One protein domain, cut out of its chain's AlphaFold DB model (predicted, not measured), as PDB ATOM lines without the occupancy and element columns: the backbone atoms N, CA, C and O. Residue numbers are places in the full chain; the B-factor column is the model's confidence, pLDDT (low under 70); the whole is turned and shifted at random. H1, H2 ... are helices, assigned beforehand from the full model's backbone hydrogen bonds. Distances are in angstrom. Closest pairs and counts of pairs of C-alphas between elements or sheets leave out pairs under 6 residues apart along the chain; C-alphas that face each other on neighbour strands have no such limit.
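What this domain is: This is residues 809 to 876 of the 1007 residues of the protein "C2H2-type domain-containing protein" of Elsinoe australis (UniProt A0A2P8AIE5). There is little regular structure here: a long loop stretch, residues 809 to 829, leads into H1, and the end of H1 meets the start of H2 in an open corner. Between the two helices the chain makes a long excursion, residues 843 to 862, and folds back to that corner. The printed part has 68 residues with two named helices, H1 then H2, holding 26 of them, and no named strand; its class is all helix. It is loose and flat, with a radius of gyration of the C-alphas of 14.8 A and spans of 41 by 31 by 13 A.

How they stand to each other: Look at H1, residues 830 to 842, and H2, residues 863 to 875: they only just touch, with 3 pairs of C-alphas within 8 A, through residues 840 to 841 and 863 to 864 alone. The closest C-alphas, of Glu 840 and Ile 863, are 5.4 A apart. The helices run the same way at a steep tilt of 69 degrees, only just short of about perpendicular. In H1 and H2 every O i to N i+4 pair is within hydrogen-bond range.

Where its parts are: Find C-alpha 830 at (-27.565, 19.136, 37.954); from there H1 runs 16.6 A to C-alpha 842. H2 runs 15.3 A from C-alpha 863 to C-alpha 875 at (-21.908, 37.174, 13.606).

The domain as a whole: The two C-alphas farthest apart, of Asp 823 and Gly 853, are 42.0 A apart. The printed part has no cut, and the link from H1 to H2 is long. Confidence is under 70 at residues 822 to 827 and 876.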
ATOM      1  N   SER A 809     -22.388  21.236  44.202       90.56
ATOM      2  CA  SER A 809     -21.445  22.360  44.240       90.56
ATOM      3  C   SER A 809     -20.305  22.143  43.246       90.56
ATOM      4  O   SER A 809     -19.873  21.012  43.025       90.56
ATOM      5  N   CYS A 810     -19.802  23.217  42.638       92.81
ATOM      6  CA  CYS A 810     -18.640  23.119  41.766       92.81
ATOM      7  C   CYS A 810     -17.396  22.693  42.565       92.81
ATOM      8  O   CYS A 810     -17.094  23.322  43.577       92.81
ATOM      9  N   PRO A 811     -16.643  21.669  42.121       91.44
ATOM     10  CA  PRO A 811     -15.462  21.198  42.845       91.44
ATOM     11  C   PRO A 811     -14.247  22.133  42.722       91.44
ATOM     12  O   PRO A 811     -13.237  21.896  43.377       91.44
ATOM     13  N   GLN A 812     -14.299  23.174  41.880       90.19
ATOM     14  CA  GLN A 812     -13.157  24.067  41.687       90.19
ATOM     15  C   GLN A 812     -12.959  25.008  42.887       90.19
ATOM     16  O   GLN A 812     -13.897  25.728  43.249       90.19
ATOM     17  N   PRO A 813     -11.751  25.059  43.487       88.12
ATOM     18  CA  PRO A 813     -11.468  25.913  44.635       88.12
ATOM     19  C   PRO A 813     -11.794  27.381  44.341       88.12
ATOM     20  O   PRO A 813     -11.329  27.951  43.355       88.12
ATOM     21  N   GLY A 814     -12.608  28.000  45.200       88.56
ATOM     22  CA  GLY A 814     -13.037  29.395  45.053       88.56
ATOM     23  C   GLY A 814     -14.240  29.623  44.126       88.56
ATOM     24  O   GLY A 814     -14.721  30.752  44.040       88.56
ATOM     25  N   CYS A 815     -14.774  28.586  43.471       89.00
ATOM     26  CA  CYS A 815     -16.009  28.694  42.699       89.00
ATOM     27  C   CYS A 815     -17.241  28.483  43.593       89.00
ATOM     28  O   CYS A 815     -17.441  27.412  44.154       89.00
ATOM     29  N   THR A 816     -18.110  29.491  43.699       90.88
ATOM     30  CA  THR A 816     -19.347  29.434  44.504       90.88
ATOM     31  C   THR A 816     -20.559  28.917  43.725       90.88
ATOM     32  O   THR A 816     -21.693  29.010  44.196       90.88
ATOM     33  N   HIS A 817     -20.358  28.395  42.510       87.94
ATOM     34  CA  HIS A 817     -21.460  27.924  41.685       87.94
ATOM     35  C   HIS A 817     -22.040  26.619  42.229       87.94
ATOM     36  O   HIS A 817     -21.334  25.625  42.394       87.94
ATOM     37  N   ILE A 818     -23.352  26.621  42.436       86.94
ATOM     38  CA  ILE A 818     -24.124  25.446  42.818       86.94
ATOM     39  C   ILE A 818     -25.055  25.122  41.650       86.94
ATOM     40  O   ILE A 818     -25.890  25.941  41.254       86.94
ATOM     41  N   ALA A 819     -24.886  23.936  41.076       85.50
ATOM     42  CA  ALA A 819     -25.719  23.444  39.999       85.50
ATOM     43  C   ALA A 819     -26.991  22.814  40.572       85.50
ATOM     44  O   ALA A 819     -26.955  21.886  41.382       85.50
ATOM     45  N   TYR A 820     -28.131  23.314  40.111       79.75
ATOM     46  CA  TYR A 820     -29.444  22.772  40.434       79.75
ATOM     47  C   TYR A 820     -29.983  22.006  39.229       79.75
ATOM     48  O   TYR A 820     -29.706  22.364  38.082       79.75
ATOM     49  N   SER A 821     -30.795  20.979  39.473       71.56
ATOM     50  CA  SER A 821     -31.621  20.412  38.410       71.56
ATOM     51  C   SER A 821     -32.628  21.476  37.964       71.56
ATOM     52  O   SER A 821     -33.408  21.970  38.777       71.56
ATOM     53  N   ILE A 822     -32.583  21.888  36.691       66.25
ATOM     54  CA  ILE A 822     -33.500  22.905  36.161       66.25
ATOM     55  C   ILE A 822     -34.636  22.207  35.419       66.25
ATOM     56  O   ILE A 822     -34.448  21.658  34.328       66.25
ATOM     57  N   ASP A 823     -35.841  22.327  35.971       53.34
ATOM     58  CA  ASP A 823     -37.072  21.842  35.357       53.34
ATOM     59  C   ASP A 823     -37.510  22.740  34.192       53.34
ATOM     60  O   ASP A 823     -38.340  23.639  34.312       53.34
ATOM     61  N   GLY A 824     -36.947  22.473  33.017       57.31
ATOM     62  CA  GLY A 824     -37.383  23.040  31.744       57.31
ATOM     63  C   GLY A 824     -37.447  21.974  30.649       57.31
ATOM     64  O   GLY A 824     -36.939  20.870  30.836       57.31
ATOM     65  N   PRO A 825     -38.003  22.282  29.463       48.41
ATOM     66  CA  PRO A 825     -38.039  21.349  28.330       48.41
ATOM     67  C   PRO A 825     -36.645  20.887  27.871       48.41
ATOM     68  O   PRO A 825     -36.539  19.915  27.131       48.41
ATOM     69  N   SER A 826     -35.572  21.555  28.312       53.50
ATOM     70  CA  SER A 826     -34.197  21.100  28.090       53.50
ATOM     71  C   SER A 826     -33.744  19.960  29.010       53.50
ATOM     72  O   SER A 826     -32.690  19.401  28.728       53.50
ATOM     73  N   GLY A 827     -34.473  19.651  30.095       57.16
ATOM     74  CA  GLY A 827     -34.218  18.511  30.991       57.16
ATOM     75  C   GLY A 827     -32.768  18.375  31.465       57.16
ATOM     76  O   GLY A 827     -32.242  17.267  31.484       57.16
ATOM     77  N   ARG A 828     -32.084  19.489  31.761       72.00
ATOM     78  CA  ARG A 828     -30.669  19.440  32.154       72.00
ATOM     79  C   ARG A 828     -30.578  19.030  33.621       72.00
ATOM     80  O   ARG A 828     -31.059  19.757  34.486       72.00
ATOM     81  N   THR A 829     -29.965  17.873  33.866       79.06
ATOM     82  CA  THR A 829     -29.609  17.401  35.208       79.06
ATOM     83  C   THR A 829     -28.642  18.381  35.876       79.06
ATOM     84  O   THR A 829     -27.968  19.155  35.186       79.06
ATOM     85  N   ALA A 830     -28.554  18.349  37.211       81.44
ATOM     86  CA  ALA A 830     -27.565  19.136  37.954       81.44
ATOM     87  C   ALA A 830     -26.140  18.890  37.419       81.44
ATOM     88  O   ALA A 830     -25.396  19.840  37.213       81.44
ATOM     89  N   GLU A 831     -25.817  17.647  37.053       82.38
ATOM     90  CA  GLU A 831     -24.564  17.264  36.386       82.38
ATOM     91  C   GLU A 831     -24.393  17.950  35.027       82.38
ATOM     92  O   GLU A 831     -23.371  18.571  34.780       82.38
ATOM     93  N   ALA A 832     -25.405  17.931  34.151       83.06
ATOM     94  CA  ALA A 832     -25.311  18.584  32.844       83.06
ATOM     95  C   ALA A 832     -25.194  20.116  32.956       83.06
ATOM     96  O   ALA A 832     -24.571  20.759  32.103       83.06
ATOM     97  N   SER A 833     -25.808  20.704  33.991       84.38
ATOM     98  CA  SER A 833     -25.658  22.121  34.333       84.38
ATOM     99  C   SER A 833     -24.258  22.411  34.872       84.38
ATOM    100  O   SER A 833     -23.641  23.385  34.443       84.38
ATOM    101  N   LEU A 834     -23.729  21.550  35.744       88.94
ATOM    102  CA  LEU A 834     -22.376  21.663  36.271       88.94
ATOM    103  C   LEU A 834     -21.331  21.482  35.167       88.94
ATOM    104  O   LEU A 834     -20.421  22.289  35.067       88.94
ATOM    105  N   ASP A 835     -21.503  20.514  34.272       87.44
ATOM    106  CA  ASP A 835     -20.652  20.290  33.101       87.44
ATOM    107  C   ASP A 835     -20.674  21.473  32.144       87.44
ATOM    108  O   ASP A 835     -19.688  21.779  31.471       87.44
ATOM    109  N   GLN A 836     -21.827  22.122  31.994       86.25
ATOM    110  CA  GLN A 836     -21.899  23.343  31.212       86.25
ATOM    111  C   GLN A 836     -21.165  24.475  31.924       86.25
ATOM    112  O   GLN A 836     -20.330  25.112  31.295       86.25
ATOM    113  N   HIS A 837     -21.421  24.697  33.211       88.75
ATOM    114  CA  HIS A 837     -20.699  25.686  34.002       88.75
ATOM    115  C   HIS A 837     -19.183  25.449  33.936       88.75
ATOM    116  O   HIS A 837     -18.436  26.364  33.606       88.75
ATOM    117  N   HIS A 838     -18.736  24.209  34.123       89.19
ATOM    118  CA  HIS A 838     -17.337  23.817  34.040       89.19
ATOM    119  C   HIS A 838     -16.773  24.088  32.644       89.19
ATOM    120  O   HIS A 838     -15.722  24.710  32.521       89.19
ATOM    121  N   ARG A 839     -17.506  23.752  31.572       86.25
ATOM    122  CA  ARG A 839     -17.110  24.103  30.197       86.25
ATOM    123  C   ARG A 839     -17.026  25.604  29.941       86.25
ATOM    124  O   ARG A 839     -16.224  26.028  29.113       86.25
ATOM    125  N   GLU A 840     -17.885  26.388  30.577       83.44
ATOM    126  CA  GLU A 840     -18.013  27.815  30.298       83.44
ATOM    127  C   GLU A 840     -17.090  28.689  31.155       83.44
ATOM    128  O   GLU A 840     -16.625  29.718  30.662       83.44
ATOM    129  N   GLN A 841     -16.809  28.272  32.391       84.12
ATOM    130  CA  GLN A 841     -16.087  29.056  33.398       84.12
ATOM    131  C   GLN A 841     -14.699  28.497  33.737       84.12
ATOM    132  O   GLN A 841     -13.831  29.269  34.125       84.12
ATOM    133  N   HIS A 842     -14.466  27.187  33.579       86.31
ATOM    134  CA  HIS A 842     -13.221  26.542  34.026       86.31
ATOM    135  C   HIS A 842     -12.413  25.904  32.888       86.31
ATOM    136  O   HIS A 842     -11.192  26.002  32.870       86.31
ATOM    137  N   ALA A 843     -13.069  25.290  31.901       88.00
ATOM    138  CA  ALA A 843     -12.402  24.629  30.775       88.00
ATOM    139  C   ALA A 843     -12.123  25.570  29.588       88.00
ATOM    140  O   ALA A 843     -11.586  25.144  28.563       88.00
ATOM    141  N   PHE A 844     -12.534  26.838  29.679       88.62
ATOM    142  CA  PHE A 844     -12.273  27.810  28.627       88.62
ATOM    143  C   PHE A 844     -10.861  28.375  28.784       88.62
ATOM    144  O   PHE A 844     -10.599  29.172  29.677       88.62
ATOM    145  N   VAL A 845      -9.956  27.969  27.895       89.31
ATOM    146  CA  VAL A 845      -8.599  28.519  27.850       89.31
ATOM    147  C   VAL A 845      -8.659  29.946  27.296       89.31
ATOM    148  O   VAL A 845      -9.153  30.119  26.171       89.31
ATOM    149  N   PRO A 846      -8.168  30.955  28.043       92.75
ATOM    150  CA  PRO A 846      -8.173  32.331  27.583       92.75
ATOM    151  C   PRO A 846      -7.468  32.478  26.236       92.75
ATOM    152  O   PRO A 846      -6.370  31.961  26.036       92.75
ATOM    153  N   ARG A 847      -8.114  33.158  25.288       91.25
ATOM    154  CA  ARG A 847      -7.590  33.312  23.924       91.25
ATOM    155  C   ARG A 847      -8.127  34.557  23.236       91.25
ATOM    156  O   ARG A 847      -9.229  35.020  23.538       91.25
ATOM    157  N   HIS A 848      -7.368  35.051  22.264       91.25
ATOM    158  CA  HIS A 848      -7.829  36.079  21.333       91.25
ATOM    159  C   HIS A 848      -8.880  35.528  20.368       91.25
ATOM    160  O   HIS A 848      -9.063  34.311  20.230       91.25
ATOM    161  N   CYS A 849      -9.572  36.428  19.672       90.69
ATOM    162  CA  CYS A 849     -10.478  36.015  18.617       90.69
ATOM    163  C   CYS A 849      -9.700  35.389  17.444       90.69
ATOM    164  O   CYS A 849      -8.892  36.076  16.829       90.69
ATOM    165  N   PRO A 850      -9.956  34.120  17.073       88.56
ATOM    166  CA  PRO A 850      -9.241  33.456  15.982       88.56
ATOM    167  C   PRO A 850      -9.750  33.874  14.591       88.56
ATOM    168  O   PRO A 850      -9.402  33.248  13.594       88.56
ATOM    169  N   THR A 851     -10.650  34.859  14.513       87.12
ATOM    170  CA  THR A 851     -11.215  35.316  13.242       87.12
ATOM    171  C   THR A 851     -10.206  36.221  12.552       87.12
ATOM    172  O   THR A 851      -9.873  37.283  13.071       87.12
ATOM    173  N   ASP A 852      -9.742  35.791  11.383       79.50
ATOM    174  CA  ASP A 852      -8.720  36.488  10.608       79.50
ATOM    175  C   ASP A 852      -9.148  37.936  10.293       79.50
ATOM    176  O   ASP A 852     -10.250  38.173   9.787       79.50
ATOM    177  N   GLY A 853      -8.309  38.909  10.664       81.88
ATOM    178  CA  GLY A 853      -8.605  40.345  10.556       81.88
ATOM    179  C   GLY A 853      -9.438  40.959  11.693       81.88
ATOM    180  O   GLY A 853      -9.868  42.107  11.571       81.88
ATOM    181  N   CYS A 854      -9.685  40.247  12.798       85.81
ATOM    182  CA  CYS A 854     -10.256  40.866  13.997       85.81
ATOM    183  C   CYS A 854      -9.217  41.767  14.682       85.81
ATOM    184  O   CYS A 854      -8.196  41.283  15.159       85.81
ATOM    185  N   THR A 855      -9.483  43.072  14.757       86.19
ATOM    186  CA  THR A 855      -8.591  44.049  15.410       86.19
ATOM    187  C   THR A 855      -8.715  44.061  16.935       86.19
ATOM    188  O   THR A 855      -7.999  44.803  17.601       86.19
ATOM    189  N   ASP A 856      -9.647  43.289  17.494       84.00
ATOM    190  CA  ASP A 856      -9.874  43.217  18.933       84.00
ATOM    191  C   ASP A 856      -8.846  42.277  19.580       84.00
ATOM    192  O   ASP A 856      -8.969  41.049  19.539       84.00
ATOM    193  N   LEU A 857      -7.799  42.875  20.149       88.75
ATOM    194  CA  LEU A 857      -6.709  42.163  20.814       88.75
ATOM    195  C   LEU A 857      -7.059  41.756  22.252       88.75
ATOM    196  O   LEU A 857      -6.186  41.281  22.975       88.75
ATOM    197  N   THR A 858      -8.307  41.899  22.709       89.62
ATOM    198  CA  THR A 858      -8.674  41.438  24.053       89.62
ATOM    199  C   THR A 858      -8.540  39.918  24.167       89.62
ATOM    200  O   THR A 858      -9.058  39.167  23.334       89.62
ATOM    201  N   ILE A 859      -7.854  39.453  25.213       91.81
ATOM    202  CA  ILE A 859      -7.858  38.041  25.610       91.81
ATOM    203  C   ILE A 859      -9.157  37.802  26.370       91.81
ATOM    204  O   ILE A 859      -9.345  38.313  27.474       91.81
ATOM    205  N   PHE A 860     -10.062  37.023  25.790       90.69
ATOM    206  CA  PHE A 860     -11.288  36.647  26.482       90.69
ATOM    207  C   PHE A 860     -10.949  35.558  27.487       90.69
ATOM    208  O   PHE A 860     -10.389  34.536  27.101       90.69
ATOM    209  N   THR A 861     -11.269  35.772  28.758       86.94
ATOM    210  CA  THR A 861     -10.990  34.822  29.846       86.94
ATOM    211  C   THR A 861     -12.149  33.870  30.114       86.94
ATOM    212  O   THR A 861     -11.947  32.820  30.709       86.94
ATOM    213  N   ASN A 862     -13.352  34.187  29.628       83.69
ATOM    214  CA  ASN A 862     -14.520  33.317  29.706       83.69
ATOM    215  C   ASN A 862     -15.163  33.135  28.318       83.69
ATOM    216  O   ASN A 862     -15.030  33.964  27.407       83.69
ATOM    217  N   ILE A 863     -15.894  32.031  28.144       87.31
ATOM    218  CA  ILE A 863     -16.505  31.711  26.849       87.31
ATOM    219  C   ILE A 863     -17.675  32.639  26.501       87.31
ATOM    220  O   ILE A 863     -18.038  32.758  25.327       87.31
ATOM    221  N   HIS A 864     -18.317  33.237  27.506       84.00
ATOM    222  CA  HIS A 864     -19.496  34.069  27.316       84.00
ATOM    223  C   HIS A 864     -19.118  35.366  26.600       84.00
ATOM    224  O   HIS A 864     -19.724  35.693  25.581       84.00
ATOM    225  N   ASP A 865     -18.066  36.035  27.057       85.94
ATOM    226  CA  ASP A 865     -17.539  37.268  26.482       85.94
ATOM    227  C   ASP A 865     -16.923  36.997  25.117       85.94
ATOM    228  O   ASP A 865     -17.188  37.734  24.171       85.94
ATOM    229  N   PHE A 866     -16.241  35.857  24.954       89.88
ATOM    230  CA  PHE A 866     -15.777  35.400  23.646       89.88
ATOM    231  C   PHE A 866     -16.931  35.190  22.653       89.88
ATOM    232  O   PHE A 866     -16.868  35.661  21.519       89.88
ATOM    233  N   LYS A 867     -18.015  34.508  23.054       84.62
ATOM    234  CA  LYS A 867     -19.213  34.320  22.212       84.62
ATOM    235  C   LYS A 867     -19.953  35.632  21.983       84.62
ATOM    236  O   LYS A 867     -20.519  35.825  20.910       84.62
ATOM    237  N   GLN A 868     -19.979  36.530  22.963       82.06
ATOM    238  CA  GLN A 868     -20.613  37.836  22.840       82.06
ATOM    239  C   GLN A 868     -19.828  38.735  21.885       82.06
ATOM    240  O   GLN A 868     -20.458  39.381  21.050       82.06
ATOM    241  N   HIS A 869     -18.496  38.727  21.945       88.75
ATOM    242  CA  HIS A 869     -17.608  39.355  20.971       88.75
ATOM    243  C   HIS A 869     -17.781  38.707  19.600       88.75
ATOM    244  O   HIS A 869     -18.111  39.406  18.654       88.75
ATOM    245  N   GLN A 870     -17.678  37.378  19.483       85.62
ATOM    246  CA  GLN A 870     -17.893  36.686  18.210       85.62
ATOM    247  C   GLN A 870     -19.242  37.055  17.611       85.62
ATOM    248  O   GLN A 870     -19.335  37.343  16.422       85.62
ATOM    249  N   ASN A 871     -20.285  37.109  18.436       78.38
ATOM    250  CA  ASN A 871     -21.560  37.634  18.008       78.38
ATOM    251  C   ASN A 871     -21.397  39.092  17.581       78.38
ATOM    252  O   ASN A 871     -21.523  39.357  16.405       78.38
ATOM    253  N   ARG A 872     -21.047  40.047  18.435       76.00
ATOM    254  CA  ARG A 872     -20.996  41.481  18.086       76.00
ATOM    255  C   ARG A 872     -20.073  41.845  16.912       76.00
ATOM    256  O   ARG A 872     -20.500  42.622  16.067       76.00
ATOM    257  N   ALA A 873     -18.867  41.296  16.860       75.94
ATOM    258  CA  ALA A 873     -17.815  41.635  15.909       75.94
ATOM    259  C   ALA A 873     -17.851  40.792  14.624       75.94
ATOM    260  O   ALA A 873     -17.389  41.257  13.583       75.94
ATOM    261  N   HIS A 874     -18.405  39.570  14.661       80.38
ATOM    262  CA  HIS A 874     -18.328  38.642  13.519       80.38
ATOM    263  C   HIS A 874     -19.675  38.079  13.052       80.38
ATOM    264  O   HIS A 874     -19.877  37.919  11.848       80.38
ATOM    265  N   TYR A 875     -20.622  37.801  13.956       71.88
ATOM    266  CA  TYR A 875     -21.908  37.174  13.606       71.88
ATOM    267  C   TYR A 875     -23.127  38.116  13.688       71.88
ATOM    268  O   TYR A 875     -24.191  37.796  13.152       71.88
ATOM    269  N   ASN A 876     -23.006  39.299  14.291       55.38
ATOM    270  CA  ASN A 876     -24.097  40.225  14.567       55.38
ATOM    271  C   ASN A 876     -24.103  41.328  13.510       55.38
ATOM    272  O   ASN A 876     -23.504  42.390  13.629       55.38
TER     273      ASN A 876